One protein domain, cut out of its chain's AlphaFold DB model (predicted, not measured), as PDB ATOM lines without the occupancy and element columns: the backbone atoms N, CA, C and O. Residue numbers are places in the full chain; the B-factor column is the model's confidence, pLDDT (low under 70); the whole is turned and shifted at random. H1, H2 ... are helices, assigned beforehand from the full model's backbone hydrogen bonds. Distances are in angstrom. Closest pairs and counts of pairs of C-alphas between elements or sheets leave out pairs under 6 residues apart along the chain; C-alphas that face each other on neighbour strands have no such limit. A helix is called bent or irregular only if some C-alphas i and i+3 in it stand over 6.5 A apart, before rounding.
ATOM      1  N   SER A  68     334.696 632.284 438.257       84.75
ATOM      2  CA  SER A  68     333.634 631.620 439.034       84.75
ATOM      3  C   SER A  68     332.974 630.482 438.256       84.75
ATOM      4  O   SER A  68     332.748 629.407 438.802       84.75
ATOM      5  N   LEU A  69     332.763 630.646 436.945       84.75
ATOM      6  CA  LEU A  69     332.352 629.520 436.099       84.75
ATOM      7  C   LEU A  69     333.437 628.438 436.046       84.75
ATOM      8  O   LEU A  69     333.122 627.259 435.949       84.75
ATOM      9  N   LYS A  70     334.717 628.804 436.165       88.12
ATOM     10  CA  LYS A  70     335.825 627.842 436.194       88.12
ATOM     11  C   LYS A  70     335.897 627.011 437.488       88.12
ATOM     12  O   LYS A  70     336.398 625.891 437.413       88.12
ATOM     13  N   SER A  71     335.404 627.500 438.636       87.25
ATOM     14  CA  SER A  71     335.213 626.651 439.829       87.25
ATOM     15  C   SER A  71     333.950 625.796 439.701       87.25
ATOM     16  O   SER A  71     334.033 624.574 439.840       87.25
ATOM     17  N   ALA A  72     332.818 626.400 439.320       86.12
ATOM     18  CA  ALA A  72     331.539 625.701 439.172       86.12
ATOM     19  C   ALA A  72     331.546 624.601 438.090       86.12
ATOM     20  O   ALA A  72     330.834 623.614 438.224       86.12
ATOM     21  N   LEU A  73     332.362 624.729 437.038       86.69
ATOM     22  CA  LEU A  73     332.522 623.725 435.971       86.69
ATOM     23  C   LEU A  73     333.711 622.769 436.207       86.69
ATOM     24  O   LEU A  73     334.159 622.091 435.277       86.69
ATOM     25  N   SER A  74     334.270 622.717 437.421       88.19
ATOM     26  CA  SER A  74     335.366 621.793 437.726       88.19
ATOM     27  C   SER A  74     334.844 620.371 437.975       88.19
ATOM     28  O   SER A  74     334.248 620.080 439.006       88.19
ATOM     29  N   LEU A  75     335.090 619.470 437.014       85.88
ATOM     30  CA  LEU A  75     334.643 618.070 437.080       85.88
ATOM     31  C   LEU A  75     335.095 617.377 438.374       85.88
ATOM     32  O   LEU A  75     336.294 617.391 438.701       85.88
ATOM     33  N   SER A  76     334.157 616.707 439.039       87.75
ATOM     34  CA  SER A  76     334.366 615.927 440.255       87.75
ATOM     35  C   SER A  76     335.197 614.657 439.999       87.75
ATOM     36  O   SER A  76     335.445 614.240 438.864       87.75
ATOM     37  N   ALA A  77     335.626 613.992 441.075       84.62
ATOM     38  CA  ALA A  77     336.282 612.685 440.987       84.62
ATOM     39  C   ALA A  77     335.325 611.546 440.563       84.62
ATOM     40  O   ALA A  77     335.785 610.449 440.237       84.62
ATOM     41  N   ALA A  78     334.010 611.772 440.576       85.00
ATOM     42  CA  ALA A  78     333.001 610.851 440.072       85.00
ATOM     43  C   ALA A  78     332.694 611.125 438.590       85.00
ATOM     44  O   ALA A  78     332.761 610.184 437.788       85.00
ATOM     45  N   ASP A  79     332.499 612.394 438.217       88.75
ATOM     46  CA  ASP A  79     332.261 612.838 436.837       88.75
ATOM     47  C   ASP A  79     333.421 612.432 435.918       88.75
ATOM     48  O   ASP A  79     333.198 611.920 434.825       88.75
ATOM     49  N   ARG A  80     334.673 612.597 436.382       88.19
ATOM     50  CA  ARG A  80     335.885 612.191 435.644       88.19
ATOM     51  C   ARG A  80     335.870 610.702 435.319       88.19
ATOM     52  O   ARG A  80     335.897 610.332 434.154       88.19
ATOM     53  N   ARG A  81     335.705 609.843 436.334       85.25
ATOM     54  CA  ARG A  81     335.622 608.382 436.143       85.25
ATOM     55  C   ARG A  81     334.477 607.973 435.209       85.25
ATOM     56  O   ARG A  81     334.591 606.947 434.545       85.25
ATOM     57  N   TRP A  82     333.392 608.748 435.159       88.38
ATOM     58  CA  TRP A  82     332.273 608.519 434.246       88.38
ATOM     59  C   TRP A  82     332.595 608.932 432.801       88.38
ATOM     60  O   TRP A  82     332.444 608.116 431.889       88.38
ATOM     61  N   ILE A  83     333.080 610.158 432.583       89.19
ATOM     62  CA  ILE A  83     333.377 610.666 431.236       89.19
ATOM     63  C   ILE A  83     334.596 609.970 430.616       89.19
ATOM     64  O   ILE A  83     334.579 609.686 429.421       89.19
ATOM     65  N   ASP A  84     335.598 609.600 431.422       87.44
ATOM     66  CA  ASP A  84     336.758 608.810 430.991       87.44
ATOM     67  C   ASP A  84     336.327 607.401 430.540       87.44
ATOM     68  O   ASP A  84     336.772 606.920 429.498       87.44
ATOM     69  N   PHE A  85     335.404 606.753 431.266       86.12
ATOM     70  CA  PHE A  85     334.815 605.468 430.866       86.12
ATOM     71  C   PHE A  85     334.002 605.578 429.565       86.12
ATOM     72  O   PHE A  85     334.124 604.720 428.685       86.12
ATOM     73  N   LEU A  86     333.197 606.635 429.419       87.75
ATOM     74  CA  LEU A  86     332.408 606.869 428.209       87.75
ATOM     75  C   LEU A  86     333.318 607.134 426.997       87.75
ATOM     76  O   LEU A  86     333.118 606.532 425.941       87.75
ATOM     77  N   ALA A  87     334.353 607.959 427.164       87.88
ATOM     78  CA  ALA A  87     335.353 608.236 426.135       87.88
ATOM     79  C   ALA A  87     336.132 606.973 425.739       87.88
ATOM     80  O   ALA A  87     336.230 606.670 424.550       87.88
ATOM     81  N   GLN A  88     336.614 606.190 426.712       84.75
ATOM     82  CA  GLN A  88     337.301 604.919 426.464       84.75
ATOM     83  C   GLN A  88     336.395 603.935 425.702       84.75
ATOM     84  O   GLN A  88     336.824 603.358 424.708       84.75
ATOM     85  N   THR A  89     335.115 603.827 426.081       83.56
ATOM     86  CA  THR A  89     334.128 602.982 425.380       83.56
ATOM     87  C   THR A  89     333.931 603.406 423.920       83.56
ATOM     88  O   THR A  89     333.810 602.553 423.040       83.56
ATOM     89  N   VAL A  90     333.909 604.713 423.630       84.12
ATOM     90  CA  VAL A  90     333.814 605.226 422.252       84.12
ATOM     91  C   VAL A  90     335.094 604.934 421.462       84.12
ATOM     92  O   VAL A  90     335.000 604.455 420.333       84.12
ATOM     93  N   VAL A  91     336.275 605.144 422.055       83.00
ATOM     94  CA  VAL A  91     337.579 604.860 421.424       83.00
ATOM     95  C   VAL A  91     337.743 603.369 421.108       83.00
ATOM     96  O   VAL A  91     338.113 603.028 419.987       83.00
ATOM     97  N   ASP A  92     337.399 602.474 422.039       80.44
ATOM     98  CA  ASP A  92     337.508 601.018 421.845       80.44
ATOM     99  C   ASP A  92     336.516 600.467 420.803       80.44
ATOM    100  O   ASP A  92     336.747 599.406 420.219       80.44
ATOM    101  N   THR A  93     335.418 601.185 420.539       75.31
ATOM    102  CA  THR A  93     334.399 600.795 419.544       75.31
ATOM    103  C   THR A  93     334.589 601.506 418.187       75.31
ATOM    104  O   THR A  93     333.864 601.226 417.227       75.31
ATOM    105  N   TRP A  94     335.561 602.416 418.067       68.62
ATOM    106  CA  TRP A  94     335.803 603.214 416.861       68.62
ATOM    107  C   TRP A  94     336.353 602.377 415.691       68.62
ATOM    108  O   TRP A  94     337.212 601.511 415.871       68.62
ATOM    109  N   ASP A  95     335.891 602.656 414.467       67.62
ATOM    110  CA  ASP A  95     336.514 602.158 413.233       67.62
ATOM    111  C   ASP A  95     337.243 603.301 412.505       67.62
ATOM    112  O   ASP A  95     336.580 604.191 411.966       67.62
ATOM    113  N   PRO A  96     338.589 603.288 412.412       65.19
ATOM    114  CA  PRO A  96     339.317 604.264 411.600       65.19
ATOM    115  C   PRO A  96     338.999 604.151 410.097       65.19
ATOM    116  O   PRO A  96     339.288 605.081 409.347       65.19
ATOM    117  N   SER A  97     338.402 603.039 409.654       63.62
ATOM    118  CA  SER A  97     338.012 602.785 408.262       63.62
ATOM    119  C   SER A  97     336.641 603.378 407.905       63.62
ATOM    120  O   SER A  97     336.415 603.722 406.747       63.62
ATOM    121  N   ASN A  98     335.725 603.507 408.876       57.78
ATOM    122  CA  ASN A  98     334.361 604.013 408.685       57.78
ATOM    123  C   ASN A  98     333.927 604.912 409.862       57.78
ATOM    124  O   ASN A  98     333.209 604.451 410.750       57.78
ATOM    125  N   PRO A  99     334.236 606.224 409.840       61.25
ATOM    126  CA  PRO A  99     333.848 607.176 410.896       61.25
ATOM    127  C   PRO A  99     332.338 607.287 411.197       61.25
ATOM    128  O   PRO A  99     331.946 607.960 412.145       61.25
ATOM    129  N   SER A 100     331.480 606.667 410.380       57.47
ATOM    130  CA  SER A 100     330.017 606.638 410.508       57.47
ATOM    131  C   SER A 100     329.448 605.299 411.007       57.47
ATOM    132  O   SER A 100     328.226 605.157 411.098       57.47
ATOM    133  N   ARG A 101     330.288 604.298 411.314       53.00
ATOM    134  CA  ARG A 101     329.848 602.983 411.806       53.00
ATOM    135  C   ARG A 101     330.826 602.429 412.856       53.00
ATOM    136  O   ARG A 101     331.992 602.250 412.527       53.00
ATOM    137  N   PRO A 102     330.368 602.078 414.074       56.50
ATOM    138  CA  PRO A 102     331.222 601.420 415.059       56.50
ATOM    139  C   PRO A 102     331.733 600.068 414.545       56.50
ATOM    140  O   PRO A 102     331.016 599.331 413.859       56.50
ATOM    141  N   ASN A 103     332.973 599.743 414.917       53.00
ATOM    142  CA  ASN A 103     333.748 598.602 414.416       53.00
ATOM    143  C   ASN A 103     333.033 597.264 414.679       53.00
ATOM    144  O   ASN A 103     332.959 596.379 413.827       53.00
ATOM    145  N   THR A 104     332.394 597.162 415.848       53.66
ATOM    146  CA  THR A 104     331.339 596.177 416.104       53.66
ATOM    147  C   THR A 104     329.979 596.835 415.893       53.66
ATOM    148  O   THR A 104     329.661 597.825 416.543       53.66
ATOM    149  N   MET A 105     329.131 596.245 415.041       57.03
ATOM    150  CA  MET A 105     327.742 596.683 414.828       57.03
ATOM    151  C   MET A 105     326.852 596.297 416.028       57.03
ATOM    152  O   MET A 105     326.020 595.389 415.935       57.03
ATOM    153  N   GLY A 106     327.097 596.937 417.171       63.50
ATOM    154  CA  GLY A 106     326.435 596.737 418.459       63.50
ATOM    155  C   GLY A 106     326.070 598.068 419.123       63.50
ATOM    156  O   GLY A 106     326.288 599.136 418.558       63.50
ATOM    157  N   TYR A 107     325.466 597.992 420.311       69.94
ATOM    158  CA  TYR A 107     324.899 599.163 420.988       69.94
ATOM    159  C   TYR A 107     325.954 600.053 421.667       69.94
ATOM    160  O   TYR A 107     325.895 601.273 421.529       69.94
ATOM    161  N   MET A 108     326.931 599.467 422.369       69.88
ATOM    162  CA  MET A 108     327.983 600.228 423.059       69.88
ATOM    163  C   MET A 108     328.788 601.103 422.087       69.88
ATOM    164  O   MET A 108     328.992 600.732 420.934       69.88
ATOM    165  N   GLY A 109     329.195 602.291 422.543       69.94
ATOM    166  CA  GLY A 109     329.914 603.280 421.729       69.94
ATOM    167  C   GLY A 109     329.077 603.983 420.643       69.94
ATOM    168  O   GLY A 109     329.588 604.890 419.993       69.94
ATOM    169  N   SER A 110     327.807 603.608 420.438       79.56
ATOM    170  CA  SER A 110     326.908 604.279 419.483       79.56
ATOM    171  C   SER A 110     326.317 605.591 420.024       79.56
ATOM    172  O   SER A 110     326.316 605.838 421.231       79.56
ATOM    173  N   GLU A 111     325.746 606.421 419.143       81.62
ATOM    174  CA  GLU A 111     325.073 607.672 419.538       81.62
ATOM    175  C   GLU A 111     323.939 607.431 420.552       81.62
ATOM    176  O   GLU A 111     323.831 608.148 421.543       81.62
ATOM    177  N   GLU A 112     323.126 606.388 420.355       80.44
ATOM    178  CA  GLU A 112     322.002 606.060 421.245       80.44
ATOM    179  C   GLU A 112     322.475 605.524 422.609       80.44
ATOM    180  O   GLU A 112     321.785 605.663 423.617       80.44
ATOM    181  N   PHE A 113     323.678 604.946 422.664       82.44
ATOM    182  CA  PHE A 113     324.336 604.581 423.917       82.44
ATOM    183  C   PHE A 113     324.850 605.811 424.668       82.44
ATOM    184  O   PHE A 113     324.561 605.964 425.853       82.44
ATOM    185  N   ILE A 114     325.540 606.723 423.973       86.56
ATOM    186  CA  ILE A 114     325.971 608.010 424.541       86.56
ATOM    187  C   ILE A 114     324.747 608.764 425.085       86.56
ATOM    188  O   ILE A 114     324.757 609.212 426.230       86.56
ATOM    189  N   ARG A 115     323.661 608.833 424.305       86.75
ATOM    190  CA  ARG A 115     322.399 609.474 424.693       86.75
ATOM    191  C   ARG A 115     321.800 608.871 425.966       86.75
ATOM    192  O   ARG A 115     321.471 609.634 426.871       86.75
ATOM    193  N   LEU A 116     321.711 607.540 426.073       85.56
ATOM    194  CA  LEU A 116     321.205 606.881 427.284       85.56
ATOM    195  C   LEU A 116     322.094 607.155 428.506       85.56
ATOM    196  O   LEU A 116     321.572 607.387 429.593       85.56
ATOM    197  N   GLN A 117     323.421 607.166 428.345       87.38
ATOM    198  CA  GLN A 117     324.340 607.473 429.447       87.38
ATOM    199  C   GLN A 117     324.177 608.916 429.949       87.38
ATOM    200  O   GLN A 117     324.156 609.134 431.159       87.38
ATOM    201  N   PHE A 118     324.000 609.893 429.050       89.62
ATOM    202  CA  PHE A 118     323.675 611.270 429.441       89.62
ATOM    203  C   PHE A 118     322.265 611.401 430.046       89.62
ATOM    204  O   PHE A 118     322.084 612.200 430.963       89.62
ATOM    205  N   GLU A 119     321.277 610.617 429.595       86.94
ATOM    206  CA  GLU A 119     319.941 610.600 430.208       86.94
ATOM    207  C   GLU A 119     319.975 610.013 431.633       86.94
ATOM    208  O   GLU A 119     319.439 610.645 432.542       86.94
ATOM    209  N   GLU A 120     320.668 608.890 431.880       84.62
ATOM    210  CA  GLU A 120     320.837 608.350 433.244       84.62
ATOM    211  C   GLU A 120     321.613 609.324 434.150       84.62
ATOM    212  O   GLU A 120     321.194 609.555 435.283       84.62
ATOM    213  N   TYR A 121     322.688 609.952 433.656       89.06
ATOM    214  CA  TYR A 121     323.454 610.951 434.414       89.06
ATOM    215  C   TYR A 121     322.591 612.156 434.829       89.06
ATOM    216  O   TYR A 121     322.596 612.552 435.995       89.06
ATOM    217  N   LEU A 122     321.816 612.725 433.896       88.56
ATOM    218  CA  LEU A 122     320.940 613.867 434.184       88.56
ATOM    219  C   LEU A 122     319.799 613.486 435.131       88.56
ATOM    220  O   LEU A 122     319.489 614.244 436.046       88.56
ATOM    221  N   LEU A 123     319.190 612.312 434.957       85.38
ATOM    222  CA  LEU A 123     318.135 611.837 435.850       85.38
ATOM    223  C   LEU A 123     318.660 611.565 437.270       85.38
ATOM    224  O   LEU A 123     317.990 611.931 438.235       85.38
ATOM    225  N   ALA A 124     319.870 611.011 437.401       86.56
ATOM    226  CA  ALA A 124     320.541 610.820 438.686       86.56
ATOM    227  C   ALA A 124     320.893 612.153 439.373       86.56
ATOM    228  O   ALA A 124     320.721 612.275 440.585       86.56
ATOM    229  N   LEU A 125     321.330 613.173 438.621       88.25
ATOM    230  CA  LEU A 125     321.546 614.527 439.149       88.25
ATOM    231  C   LEU A 125     320.242 615.110 439.720       88.25
ATOM    232  O   LEU A 125     320.221 615.593 440.854       88.25
ATOM    233  N   LEU A 126     319.149 615.045 438.950       86.19
ATOM    234  CA  LEU A 126     317.855 615.592 439.364       86.19
ATOM    235  C   LEU A 126     317.285 614.865 440.592       86.19
ATOM    236  O   LEU A 126     316.783 615.533 441.499       86.19
ATOM    237  N   SER A 127     317.394 613.532 440.673       84.81
ATOM    238  CA  SER A 127     316.930 612.790 441.853       84.81
ATOM    239  C   SER A 127     317.802 613.045 443.087       84.81
ATOM    240  O   SER A 127     317.260 613.216 444.178       84.81
ATOM    241  N   CYS A 128     319.126 613.185 442.936       86.38
ATOM    242  CA  CYS A 128     320.012 613.570 444.042       86.38
ATOM    243  C   CYS A 128     319.690 614.964 444.600       86.38
ATOM    244  O   CYS A 128     319.677 615.149 445.817       86.38
ATOM    245  N   VAL A 129     319.407 615.949 443.739       86.69
ATOM    246  CA  VAL A 129     319.089 617.315 444.191       86.69
ATOM    247  C   VAL A 129     317.661 617.414 444.755       86.69
ATOM    248  O   VAL A 129     317.463 618.081 445.771       86.69
ATOM    249  N   SER A 130     316.691 616.684 444.191       84.19
ATOM    250  CA  SER A 130     315.361 616.489 444.798       84.19
ATOM    251  C   SER A 130     315.475 615.889 446.209       84.19
ATOM    252  O   SER A 130     314.904 616.421 447.162       84.19
ATOM    253  N   TYR A 131     316.312 614.862 446.384       83.56
ATOM    254  CA  TYR A 131     316.579 614.252 447.687       83.56
ATOM    255  C   TYR A 131     317.275 615.218 448.673       83.56
ATOM    256  O   TYR A 131     316.866 615.305 449.831       83.56
ATOM    257  N   ARG A 132     318.249 616.030 448.221       84.25
ATOM    258  CA  ARG A 132     318.857 617.132 449.009       84.25
ATOM    259  C   ARG A 132     317.814 618.148 449.486       84.25
ATOM    260  O   ARG A 132     317.903 618.617 450.620       84.25
ATOM    261  N   HIS A 133     316.826 618.486 448.657       82.12
ATOM    262  CA  HIS A 133     315.716 619.364 449.042       82.12
ATOM    263  C   HIS A 133     314.799 618.697 450.085       82.12
ATOM    264  O   HIS A 133     314.560 619.268 451.152       82.12
ATOM    265  N   HIS A 134     314.383 617.449 449.847       79.88
ATOM    266  CA  HIS A 134     313.559 616.669 450.776       79.88
ATOM    267  C   HIS A 134     314.233 616.481 452.155       79.88
ATOM    268  O   HIS A 134     313.579 616.627 453.191       79.88
ATOM    269  N   LEU A 135     315.553 616.253 452.200       81.00
ATOM    270  CA  LEU A 135     316.327 616.215 453.450       81.00
ATOM    271  C   LEU A 135     316.350 617.567 454.181       81.00
ATOM    272  O   LEU A 135     316.219 617.594 455.407       81.00
ATOM    273  N   LYS A 136     316.488 618.692 453.467       80.19
ATOM    274  CA  LYS A 136     316.462 620.035 454.080       80.19
ATOM    275  C   LYS A 136     315.111 620.351 454.728       80.19
ATOM    276  O   LYS A 136     315.094 620.955 455.798       80.19
ATOM    277  N   ILE A 137     314.004 619.920 454.117       77.69
ATOM    278  CA  ILE A 137     312.648 620.096 454.666       77.69
ATOM    279  C   ILE A 137     312.411 619.205 455.892       77.69
ATOM    280  O   ILE A 137     311.869 619.676 456.888       77.69
ATOM    281  N   ASN A 138     312.823 617.934 455.840       71.06
ATOM    282  CA  ASN A 138     312.500 616.953 456.883       71.06
ATOM    283  C   ASN A 138     313.506 616.890 458.046       71.06
ATOM    284  O   ASN A 138     313.183 616.328 459.091       71.06
ATOM    285  N   THR A 139     314.699 617.484 457.910       66.56
ATOM    286  CA  THR A 139     315.732 617.499 458.970       66.56
ATOM    287  C   THR A 139     316.143 618.909 459.459       66.56
ATOM    288  O   THR A 139     317.335 619.208 459.567       66.56
ATOM    289  N   ASP A 159     325.045 613.620 451.649       72.00
ATOM    290  CA  ASP A 159     324.211 614.102 450.555       72.00
ATOM    291  C   ASP A 159     324.747 613.579 449.201       72.00
ATOM    292  O   ASP A 159     325.861 613.943 448.812       72.00
ATOM    293  N   PRO A 160     323.998 612.715 448.482       79.38
ATOM    294  CA  PRO A 160     324.487 612.050 447.274       79.38
ATOM    295  C   PRO A 160     324.678 613.016 446.101       79.38
ATOM    296  O   PRO A 160     325.311 612.659 445.109       79.38
ATOM    297  N   SER A 161     324.170 614.248 446.207       81.12
ATOM    298  CA  SER A 161     324.427 615.282 445.208       81.12
ATOM    299  C   SER A 161     325.884 615.768 445.231       81.12
ATOM    300  O   SER A 161     326.386 616.190 444.196       81.12
ATOM    301  N   LEU A 162     326.616 615.621 446.347       82.94
ATOM    302  CA  LEU A 162     328.019 616.052 446.455       82.94
ATOM    303  C   LEU A 162     328.954 615.362 445.442       82.94
ATOM    304  O   LEU A 162     329.956 615.959 445.046       82.94
ATOM    305  N   ASP A 163     328.612 614.155 444.971       83.44
ATOM    306  CA  ASP A 163     329.349 613.467 443.900       83.44
ATOM    307  C   ASP A 163     329.309 614.231 442.555       83.44
ATOM    308  O   ASP A 163     330.216 614.049 441.750       83.44
ATOM    309  N   PHE A 164     328.325 615.113 442.323       84.19
ATOM    310  CA  PHE A 164     328.204 615.971 441.127       84.19
ATOM    311  C   PHE A 164     328.841 617.371 441.303       84.19
ATOM    312  O   PHE A 164     328.678 618.243 440.450       84.19
ATOM    313  N   GLY A 165     329.537 617.617 442.421       86.75
ATOM    314  CA  GLY A 165     330.204 618.889 442.722       86.75
ATOM    315  C   GLY A 165     329.309 619.926 443.419       86.75
ATOM    316  O   GLY A 165     328.328 620.423 442.867       86.75
ATOM    317  N   GLU A 166     329.686 620.316 444.641       86.62
ATOM    318  CA  GLU A 166     328.901 621.254 445.458       86.62
ATOM    319  C   GLU A 166     328.801 622.664 444.846       86.62
ATOM    320  O   GLU A 166     327.711 623.231 444.810       86.62
ATOM    321  N   GLU A 167     329.900 623.196 444.298       87.69
ATOM    322  CA  GLU A 167     329.936 624.490 443.587       87.69
ATOM    323  C   GLU A 167     328.964 624.517 442.394       87.69
ATOM    324  O   GLU A 167     328.244 625.497 442.199       87.69
ATOM    325  N   PHE A 168     328.904 623.425 441.618       89.94
ATOM    326  CA  PHE A 168     327.997 623.294 440.476       89.94
ATOM    327  C   PHE A 168     326.532 623.331 440.922       89.94
ATOM    328  O   PHE A 168     325.729 624.079 440.367       89.94
ATOM    329  N   ILE A 169     326.185 622.562 441.959       89.44
ATOM    330  CA  ILE A 169     324.820 622.504 442.496       89.44
ATOM    331  C   ILE A 169     324.417 623.834 443.138       89.44
ATOM    332  O   ILE A 169     323.272 624.255 442.975       89.44
ATOM    333  N   HIS A 170     325.336 624.517 443.827       89.06
ATOM    334  CA  HIS A 170     325.084 625.851 444.372       89.06
ATOM    335  C   HIS A 170     324.769 626.842 443.246       89.06
ATOM    336  O   HIS A 170     323.679 627.416 443.226       89.06
ATOM    337  N   ALA A 171     325.666 626.965 442.261       88.81
ATOM    338  CA  ALA A 171     325.489 627.852 441.115       88.81
ATOM    339  C   ALA A 171     324.235 627.510 440.290       88.81
ATOM    340  O   ALA A 171     323.546 628.413 439.818       88.81
ATOM    341  N   TRP A 172     323.884 626.225 440.145       89.00
ATOM    342  CA  TRP A 172     322.638 625.824 439.490       89.00
ATOM    343  C   TRP A 172     321.401 626.228 440.306       89.00
ATOM    344  O   TRP A 172     320.436 626.721 439.717       89.00
ATOM    345  N   SER A 173     321.433 626.085 441.636       88.00
ATOM    346  CA  SER A 173     320.297 626.413 442.513       88.00
ATOM    347  C   SER A 173     319.915 627.900 442.521       88.00
ATOM    348  O   SER A 173     318.751 628.234 442.720       88.00
ATOM    349  N   GLU A 174     320.859 628.791 442.205       89.31
ATOM    350  CA  GLU A 174     320.605 630.228 442.021       89.31
ATOM    351  C   GLU A 174     319.911 630.559 440.680       89.31
ATOM    352  O   GLU A 174     319.447 631.684 440.472       89.31
ATOM    353  N   THR A 175     319.818 629.606 439.742       87.69
ATOM    354  CA  THR A 175     319.231 629.849 438.415       87.69
ATOM    355  C   THR A 175     317.704 629.765 438.403       87.69
ATOM    356  O   THR A 175     317.078 628.944 439.075       87.69
ATOM    357  N   SER A 176     317.080 630.519 437.491       84.31
ATOM    358  CA  SER A 176     315.647 630.381 437.182       84.31
ATOM    359  C   SER A 176     315.251 628.974 436.720       84.31
ATOM    360  O   SER A 176     314.089 628.597 436.839       84.31
ATOM    361  N   ASN A 177     316.203 628.195 436.195       85.12
ATOM    362  CA  ASN A 177     315.962 626.830 435.734       85.12
ATOM    363  C   ASN A 177     315.808 625.859 436.911       85.12
ATOM    364  O   ASN A 177     314.988 624.949 436.821       85.12
ATOM    365  N   TYR A 178     316.538 626.073 438.012       86.56
ATOM    366  CA  TYR A 178     316.317 625.330 439.251       86.56
ATOM    367  C   TYR A 178     314.958 625.680 439.870       86.56
ATOM    368  O   TYR A 178     314.178 624.777 440.145       86.56
ATOM    369  N   SER A 179     314.617 626.970 439.990       85.88
ATOM    370  CA  SER A 179     313.308 627.391 440.527       85.88
ATOM    371  C   SER A 179     312.126 626.834 439.713       85.88
ATOM    372  O   SER A 179     311.116 626.419 440.283       85.88
ATOM    373  N   LEU A 180     312.259 626.745 438.382       83.81
ATOM    374  CA  LEU A 180     311.265 626.081 437.540       83.81
ATOM    375  C   LEU A 180     311.214 624.563 437.791       83.81
ATOM    376  O   LEU A 180     310.122 624.021 437.956       83.81
ATOM    377  N   PHE A 181     312.366 623.886 437.842       84.69
ATOM    378  CA  PHE A 181     312.457 622.457 438.164       84.69
ATOM    379  C   PHE A 181     311.802 622.136 439.515       84.69
ATOM    380  O   PHE A 181     310.977 621.228 439.589       84.69
ATOM    381  N   GLU A 182     312.104 622.921 440.548       82.75
ATOM    382  CA  GLU A 182     311.521 622.831 441.886       82.75
ATOM    383  C   GLU A 182     309.992 622.994 441.827       82.75
ATOM    384  O   GLU A 182     309.271 622.116 442.292       82.75
ATOM    385  N   SER A 183     309.480 624.015 441.125       83.25
ATOM    386  CA  SER A 183     308.029 624.237 440.962       83.25
ATOM    387  C   SER A 183     307.269 623.131 440.207       83.25
ATOM    388  O   SER A 183     306.049 623.054 440.315       83.25
ATOM    389  N   ILE A 184     307.971 622.289 439.439       79.81
ATOM    390  CA  ILE A 184     307.399 621.148 438.698       79.81
ATOM    391  C   ILE A 184     307.553 619.837 439.487       79.81
ATOM    392  O   ILE A 184     306.734 618.932 439.343       79.81
ATOM    393  N   THR A 185     308.606 619.723 440.303       76.12
ATOM    394  CA  THR A 185     309.025 618.465 440.948       76.12
ATOM    395  C   THR A 185     308.667 618.414 442.436       76.12
ATOM    396  O   THR A 185     308.700 617.342 443.022       76.12
ATOM    397  N   ASN A 186     308.272 619.535 443.054       72.62
ATOM    398  CA  ASN A 186     307.836 619.595 444.457       72.62
ATOM    399  C   ASN A 186     306.730 618.580 444.806       72.62
ATOM    400  O   ASN A 186     306.690 618.077 445.923       72.62
ATOM    401  N   ASP A 187     305.856 618.270 443.846       65.56
ATOM    402  CA  ASP A 187     304.707 617.382 444.040       65.56
ATOM    403  C   ASP A 187     305.029 615.903 443.714       65.56
ATOM    404  O   ASP A 187     304.142 615.050 443.773       65.56
ATOM    405  N   PHE A 188     306.283 615.588 443.351       68.62
ATOM    406  CA  PHE A 188     306.724 614.255 442.927       68.62
ATOM    407  C   PHE A 188     308.113 613.895 443.478       68.62
ATOM    408  O   PHE A 188     309.137 614.389 443.001       68.62
ATOM    409  N   ASP A 189     308.159 612.939 444.407       70.38
ATOM    410  CA  ASP A 189     309.396 612.382 444.967       70.38
ATOM    411  C   ASP A 189     310.184 611.565 443.923       70.38
ATOM    412  O   ASP A 189     310.117 610.338 443.831       70.38
ATOM    413  N   LEU A 190     310.963 612.268 443.096       71.94
ATOM    414  CA  LEU A 190     311.721 611.707 441.970       71.94
ATOM    415  C   LEU A 190     312.714 610.606 442.396       71.94
ATOM    416  O   LEU A 190     313.059 609.741 441.586       71.94
ATOM    417  N   PHE A 191     313.148 610.614 443.659       69.50
ATOM    418  CA  PHE A 191     314.043 609.610 444.234       69.50
ATOM    419  C   PHE A 191     313.408 608.218 444.412       69.50
ATOM    420  O   PHE A 191     314.150 607.235 444.410       69.50
ATOM    421  N   ASP A 192     312.076 608.109 444.493       70.81
ATOM    422  CA  ASP A 192     311.370 606.815 444.549       70.81
ATOM    423  C   ASP A 192     311.311 606.129 443.172       70.81
ATOM    424  O   ASP A 192     311.252 604.903 443.074       70.81
ATOM    425  N   ILE A 193     311.353 606.918 442.092       75.25
ATOM    426  CA  ILE A 193     311.380 606.421 440.708       75.25
ATOM    427  C   ILE A 193     312.825 606.160 440.256       75.25
ATOM    428  O   ILE A 193     313.080 605.231 439.487       75.25
ATOM    429  N   ILE A 194     313.774 606.994 440.700       75.94
ATOM    430  CA  ILE A 194     315.156 607.016 440.208       75.94
ATOM    431  C   ILE A 194     316.125 607.140 441.383       75.94
ATOM    432  O   ILE A 194     316.293 608.221 441.946       75.94
ATOM    433  N   THR A 195     316.821 606.046 441.700       77.31
ATOM    434  CA  THR A 195     317.786 605.957 442.807       77.31
ATOM    435  C   THR A 195     318.724 607.176 442.858       77.31
ATOM    436  O   THR A 195     319.492 607.376 441.912       77.31
ATOM    437  N   PRO A 196     318.718 607.982 443.939       76.25
ATOM    438  CA  PRO A 196     319.547 609.183 444.054       76.25
ATOM    439  C   PRO A 196     321.009 608.809 444.341       76.25
ATOM    440  O   PRO A 196     321.451 608.754 445.489       76.25
ATOM    441  N   ARG A 197     321.761 608.498 443.280       79.12
ATOM    442  CA  ARG A 197     323.184 608.140 443.336       79.12
ATOM    443  C   ARG A 197     323.884 608.481 442.017       79.12
ATOM    444  O   ARG A 197     323.427 608.045 440.964       79.12
ATOM    445  N   HIS A 198     325.031 609.167 442.062       81.31
ATOM    446  CA  HIS A 198     325.872 609.362 440.871       81.31
ATOM    447  C   HIS A 198     326.269 608.000 440.247       81.31
ATOM    448  O   HIS A 198     326.639 607.092 441.001       81.31
ATOM    449  N   PRO A 199     326.272 607.822 438.905       76.69
ATOM    450  CA  PRO A 199     326.560 606.533 438.254       76.69
ATOM    451  C   PRO A 199     327.855 605.824 438.701       76.69
ATOM    452  O   PRO A 199     327.952 604.602 438.621       76.69
ATOM    453  N   THR A 200     328.837 606.581 439.203       68.81
ATOM    454  CA  THR A 200     330.159 606.105 439.676       68.81
ATOM    455  C   THR A 200     330.429 606.384 441.168       68.81
ATOM    456  O   THR A 200     331.575 606.314 441.631       68.81
ATOM    457  N   ALA A 201     329.391 606.731 441.937       64.06
ATOM    458  CA  ALA A 201     329.469 607.066 443.361       64.06
ATOM    459  C   ALA A 201     330.177 605.997 444.214       64.06
ATOM    460  O   ALA A 201     330.049 604.794 443.959       64.06
ATOM    461  N   GLY A 202     330.826 606.431 445.298       55.44
ATOM    462  CA  GLY A 202     331.264 605.545 446.386       55.44
ATOM    463  C   GLY A 202     332.447 604.624 446.066       55.44
ATOM    464  O   GLY A 202     332.403 603.444 446.398       55.44
ATOM    465  N   GLY A 203     333.490 605.138 445.403       49.69
ATOM    466  CA  GLY A 203     334.783 604.447 445.239       49.69
ATOM    467  C   GLY A 203     334.808 603.236 444.294       49.69
ATOM    468  O   GLY A 203     335.879 602.681 444.067       49.69
ATOM    469  N   LEU A 204     333.661 602.849 443.730       52.97
ATOM    470  CA  LEU A 204     333.536 601.730 442.794       52.97
ATOM    471  C   LEU A 204     334.367 601.944 441.516       52.97
ATOM    472  O   LEU A 204     334.556 603.075 441.047       52.97
ATOM    473  N   GLY A 205     334.877 600.841 440.969       54.84
ATOM    474  CA  GLY A 205     335.784 600.841 439.826       54.84
ATOM    475  C   GLY A 205     335.060 600.941 438.485       54.84
ATOM    476  O   GLY A 205     333.849 600.744 438.387       54.84
ATOM    477  N   VAL A 206     335.822 601.175 437.413       53.25
ATOM    478  CA  VAL A 206     335.290 601.137 436.036       53.25
ATOM    479  C   VAL A 206     334.687 599.760 435.711       53.25
ATOM    480  O   VAL A 206     333.682 599.669 435.011       53.25
ATOM    481  N   GLU A 207     335.226 598.698 436.312       55.53
ATOM    482  CA  GLU A 207     334.724 597.321 436.231       55.53
ATOM    483  C   GLU A 207     333.304 597.152 436.807       55.53
ATOM    484  O   GLU A 207     332.519 596.346 436.303       55.53
ATOM    485  N   ASP A 208     332.932 597.924 437.836       57.22
ATOM    486  CA  ASP A 208     331.579 597.909 438.407       57.22
ATOM    487  C   ASP A 208     330.572 598.599 437.484       57.22
ATOM    488  O   ASP A 208     329.463 598.091 437.299       57.22
ATOM    489  N   ILE A 209     330.983 599.709 436.856       59.69
ATOM    490  CA  ILE A 209     330.205 600.394 435.816       59.69
ATOM    491  C   ILE A 209     329.997 599.433 434.643       59.69
ATOM    492  O   ILE A 209     328.865 599.179 434.252       59.69
ATOM    493  N   GLN A 210     331.076 598.831 434.133       60.72
ATOM    494  CA  GLN A 210     331.038 597.896 433.009       60.72
ATOM    495  C   GLN A 210     330.152 596.674 433.303       60.72
ATOM    496  O   GLN A 210     329.400 596.241 432.429       60.72
ATOM    497  N   ARG A 211     330.180 596.144 434.535       62.41
ATOM    498  CA  ARG A 211     329.301 595.047 434.967       62.41
ATOM    499  C   ARG A 211     327.831 595.470 435.019       62.41
ATOM    500  O   ARG A 211     326.997 594.773 434.445       62.41
ATOM    501  N   ARG A 212     327.511 596.608 435.651       62.88
ATOM    502  CA  ARG A 212     326.135 597.142 435.722       62.88
ATOM    503  C   ARG A 212     325.586 597.469 434.332       62.88
ATOM    504  O   ARG A 212     324.432 597.187 434.041       62.88
ATOM    505  N   LEU A 213     326.434 597.987 433.455       61.81
ATOM    506  CA  LEU A 213     326.089 598.355 432.090       61.81
ATOM    507  C   LEU A 213     325.876 597.125 431.197       61.81
ATOM    508  O   LEU A 213     324.931 597.097 430.414       61.81
ATOM    509  N   ALA A 214     326.674 596.065 431.367       60.94
ATOM    510  CA  ALA A 214     326.398 594.766 430.752       60.94
ATOM    511  C   ALA A 214     325.059 594.174 431.236       60.94
ATOM    512  O   ALA A 214     324.315 593.613 430.430       60.94
ATOM    513  N   GLN A 215     324.716 594.352 432.519       62.53
ATOM    514  CA  GLN A 215     323.407 593.969 433.061       62.53
ATOM    515  C   GLN A 215     322.277 594.785 432.408       62.53
ATOM    516  O   GLN A 215     321.413 594.179 431.779       62.53
ATOM    517  N   GLN A 216     322.341 596.122 432.406       56.59
ATOM    518  CA  GLN A 216     321.345 596.996 431.760       56.59
ATOM    519  C   GLN A 216     321.153 596.682 430.261       56.59
ATOM    520  O   GLN A 216     320.022 596.624 429.778       56.59
ATOM    521  N   VAL A 217     322.233 596.428 429.512       59.06
ATOM    522  CA  VAL A 217     322.155 596.059 428.084       59.06
ATOM    523  C   VAL A 217     321.491 594.689 427.878       59.06
ATOM    524  O   VAL A 217     320.771 594.510 426.890       59.06
ATOM    525  N   SER A 218     321.674 593.745 428.809       56.69
ATOM    526  CA  SER A 218     320.973 592.452 428.786       56.69
ATOM    527  C   SER A 218     319.493 592.568 429.189       56.69
ATOM    528  O   SER A 218     318.630 592.009 428.513       56.69
ATOM    529  N   GLU A 219     319.181 593.359 430.219       52.00
ATOM    530  CA  GLU A 219     317.824 593.574 430.744       52.00
ATOM    531  C   GLU A 219     316.921 594.316 429.748       52.00
ATOM    532  O   GLU A 219     315.738 594.004 429.629       52.00
ATOM    533  N   LEU A 220     317.475 595.247 428.963       51.22
ATOM    534  CA  LEU A 220     316.731 595.991 427.939       51.22
ATOM    535  C   LEU A 220     316.430 595.178 426.660       51.22
ATOM    536  O   LEU A 220     315.849 595.724 425.719       51.22
ATOM    537  N   HIS A 221     316.820 593.896 426.591       51.31
ATOM    538  CA  HIS A 221     316.629 593.007 425.428       51.31
ATOM    539  C   HIS A 221     317.173 593.590 424.098       51.31
ATOM    540  O   HIS A 221     316.754 593.197 423.004       51.31
ATOM    541  N   LEU A 222     318.123 594.532 424.170       51.19
ATOM    542  CA  LEU A 222     318.691 595.205 422.998       51.19
ATOM    543  C   LEU A 222     319.499 594.230 422.137       51.19
ATOM    544  O   LEU A 222     319.364 594.242 420.913       51.19
ATOM    545  N   ASP A 223     320.275 593.349 422.772       49.25
ATOM    546  CA  ASP A 223     321.002 592.291 422.067       49.25
ATOM    547  C   ASP A 223     320.041 591.289 421.411       49.25
ATOM    548  O   ASP A 223     320.266 590.897 420.272       49.25
ATOM    549  N   GLU A 224     318.905 590.963 422.042       54.41
ATOM    550  CA  GLU A 224     317.909 590.058 421.451       54.41
ATOM    551  C   GLU A 224     317.264 590.660 420.198       54.41
ATOM    552  O   GLU A 224     317.263 590.019 419.152       54.41
ATOM    553  N   ARG A 225     316.820 591.925 420.232       54.06
ATOM    554  CA  ARG A 225     316.259 592.592 419.037       54.06
ATOM    555  C   ARG A 225     317.286 592.753 417.911       54.06
ATOM    556  O   ARG A 225     316.948 592.644 416.731       54.06
ATOM    557  N   VAL A 226     318.557 592.982 418.251       57.12
ATOM    558  CA  VAL A 226     319.656 593.020 417.270       57.12
ATOM    559  C   VAL A 226     319.985 591.614 416.748       57.12
ATOM    560  O   VAL A 226     320.281 591.466 415.560       57.12
ATOM    561  N   ARG A 227     319.880 590.568 417.576       53.62
ATOM    562  CA  ARG A 227     320.057 589.158 417.196       53.62
ATOM    563  C   ARG A 227     318.929 588.671 416.294       53.62
ATOM    564  O   ARG A 227     319.225 588.084 415.259       53.62
ATOM    565  N   GLU A 228     317.673 588.980 416.609       55.41
ATOM    566  CA  GLU A 228     316.507 588.747 415.748       55.41
ATOM    567  C   GLU A 228     316.704 589.408 414.376       55.41
ATOM    568  O   GLU A 228     316.545 588.751 413.345       55.41
ATOM    569  N   GLY A 229     317.144 590.673 414.351       53.81
ATOM    570  CA  GLY A 229     317.485 591.389 413.118       53.81
ATOM    571  C   GLY A 229     318.618 590.726 412.324       53.81
ATOM    572  O   GLY A 229     318.483 590.507 411.117       53.81
ATOM    573  N   ARG A 230     319.716 590.342 412.990       58.06
ATOM    574  CA  ARG A 230     320.842 589.608 412.378       58.06
ATOM    575  C   ARG A 230     320.416 588.238 411.855       58.06
ATOM    576  O   ARG A 230     320.841 587.845 410.773       58.06
ATOM    577  N   GLU A 231     319.571 587.509 412.576       63.06
ATOM    578  CA  GLU A 231     319.071 586.202 412.154       63.06
ATOM    579  C   GLU A 231     318.086 586.303 410.993       63.06
ATOM    580  O   GLU A 231     318.184 585.504 410.064       63.06
ATOM    581  N   ALA A 232     317.173 587.276 410.999       56.59
ATOM    582  CA  ALA A 232     316.283 587.537 409.873       56.59
ATOM    583  C   ALA A 232     317.086 587.888 408.610       56.59
ATOM    584  O   ALA A 232     316.848 587.310 407.549       56.59
ATOM    585  N   LEU A 233     318.089 588.765 408.738       53.56
ATOM    586  CA  LEU A 233     318.936 589.196 407.625       53.56
ATOM    587  C   LEU A 233     319.872 588.075 407.140       53.56
ATOM    588  O   LEU A 233     320.028 587.892 405.938       53.56
ATOM    589  N   ASN A 234     320.415 587.243 408.033       56.66
ATOM    590  CA  ASN A 234     321.181 586.056 407.641       56.66
ATOM    591  C   ASN A 234     320.296 584.983 406.982       56.66
ATOM    592  O   ASN A 234     320.734 584.335 406.032       56.66
ATOM    593  N   LYS A 235     319.043 584.803 407.427       61.28
ATOM    594  CA  LYS A 235     318.085 583.865 406.812       61.28
ATOM    595  C   LYS A 235     317.665 584.335 405.413       61.28
ATOM    596  O   LYS A 235     317.614 583.507 404.501       61.28
ATOM    597  N   THR A 236     317.444 585.635 405.193       58.88
ATOM    598  CA  THR A 236     317.171 586.172 403.845       58.88
ATOM    599  C   THR A 236     318.415 586.161 402.954       58.88
ATOM    600  O   THR A 236     318.316 585.708 401.814       58.88
ATOM    601  N   LEU A 237     319.596 586.537 403.463       52.00
ATOM    602  CA  LEU A 237     320.862 586.498 402.718       52.00
ATOM    603  C   LEU A 237     321.235 585.068 402.293       52.00
ATOM    604  O   LEU A 237     321.525 584.837 401.122       52.00
ATOM    605  N   ALA A 238     321.171 584.088 403.200       53.81
ATOM    606  CA  ALA A 238     321.496 582.691 402.894       53.81
ATOM    607  C   ALA A 238     320.469 582.027 401.955       53.81
ATOM    608  O   ALA A 238     320.818 581.122 401.194       53.81
ATOM    609  N   THR A 239     319.212 582.482 401.975       53.75
ATOM    610  CA  THR A 239     318.195 582.069 400.992       53.75
ATOM    611  C   THR A 239     318.478 582.706 399.629       53.75
ATOM    612  O   THR A 239     318.502 582.002 398.620       53.75
ATOM    613  N   GLY A 240     318.791 584.006 399.602       45.53
ATOM    614  CA  GLY A 240     319.175 584.746 398.399       45.53
ATOM    615  C   GLY A 240     320.442 584.206 397.735       45.53
ATOM    616  O   GLY A 240     320.477 584.043 396.522       45.53
ATOM    617  N   GLN A 241     321.464 583.830 398.506       44.41
ATOM    618  CA  GLN A 241     322.696 583.246 397.970       44.41
ATOM    619  C   GLN A 241     322.436 581.906 397.261       44.41
ATOM    620  O   GLN A 241     323.040 581.628 396.224       44.41
ATOM    621  N   LYS A 242     321.502 581.092 397.775       48.56
ATOM    622  CA  LYS A 242     321.114 579.810 397.162       48.56
ATOM    623  C   LYS A 242     320.299 579.996 395.880       48.56
ATOM    624  O   LYS A 242     320.544 579.281 394.911       48.56
TER     625      LYS A 242
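This is residues 68 to 139 and 159 to 242 of the 392 residues of a protein of Phaeomoniella chlamydospora (UniProt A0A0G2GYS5). Two long helices, H2 and H3, run nearly antiparallel side by side with few contacts, and the short helices H4, H5, H6 and H7 gather round the later half of H3, with H1 packed on H5. H8 slants past H2, and after it H9 makes a long arm, whose residues 228 to 242 stick out free of the body. The printed part has 156 residues, with nine named helices in the order H1 to H9 and no named strand: the class is all helix. It is loose, with a radius of gyration of the C-alphas of 20.0 A, and spans 72 by 34 by 30 A, while the body without the free residues spans 53 by 34 by 29 A.

H1 is residues 68 to 72, beginning at C-alpha 68 at (333.634, 631.620, 439.034). H2 is residues 77 to 93 and measures 24.6 A from first to last C-alpha. H3, the longest helix, is residues 111 to 138 and measures 40.5 A, from C-alpha 111 at (325.073, 607.672, 419.538) to C-alpha 138 at (312.500, 616.953, 456.883). Beyond the cut come H4, residues 160 to 164, H5, residues 166 to 173 and 10.5 A long, H6, residues 176 to 185 and 14.1 A long, and H7, residues 190 to 193. H4 is neither bent nor irregular, but only just: C-alphas 160 and 163 are 6.1 A apart. H8 is residues 206 to 219 and measures 19.8 A. H9 is residues 222 to 242, measures 30.2 A and ends at C-alpha 242 at (321.114, 579.810, 397.162).

H1 touches H5, the closest C-alphas being those of Ala 72 and Phe 168, 4.5 A apart. H2 and H3 are close but not clearly touching, at a shallow tilt of 14 degrees, opposite ways; their closest C-alphas, of Leu 86 and Ile 114, are 7.5 A apart. H2 touches H4 with residues 77 to 79 alone, the closest C-alphas being those of Ala 78 and Asp 163 at 5.9 A. H3 touches H4 with residues 125 to 132 alone, the C-alphas of Cys 128 and Ser 161 coming closest at 4.9 A. H3 touches H7 with residues 126 to 131 alone, closest at the C-alphas of Ser 127 and Phe 191, 4.9 A. H6 touches no helix but is near H3, about perpendicular at 79 degrees, with the closest C-alphas, of Ser 130 and Thr 185, 7.7 A apart. H6 and H7 meet only through their link. H8 is near H2 at a steep tilt of 63 degrees, the closest C-alphas being those of Phe 85 and Val 206 at 6.8 A. H9 touches no helix; H3 and H9 are apart. Every O i to N i+4 pair is within hydrogen-bond range in H1, H3, H5, H6, H8 and H9, against 12 of 13 in H2 and 0 of 1 in H4, where 1 of 2 O i to N i+3 pairs is within range; H7 is too short for an O i to N i+4 pair.

The two C-alphas farthest apart are those of Thr 139 and Lys 242, at 72.6 A. Residues 140 to 158 are not printed, and C-alphas 139 and 159 are 12.4 A apart across this cut. The links from H2 to H3, residues 94 to 110, and from H7 to H8, residues 194 to 205, are long. The mean pLDDT of the printed part is 73.4; it is under 70 at residues 94 to 109, 139, 187 to 188, 191 and 200 to 242.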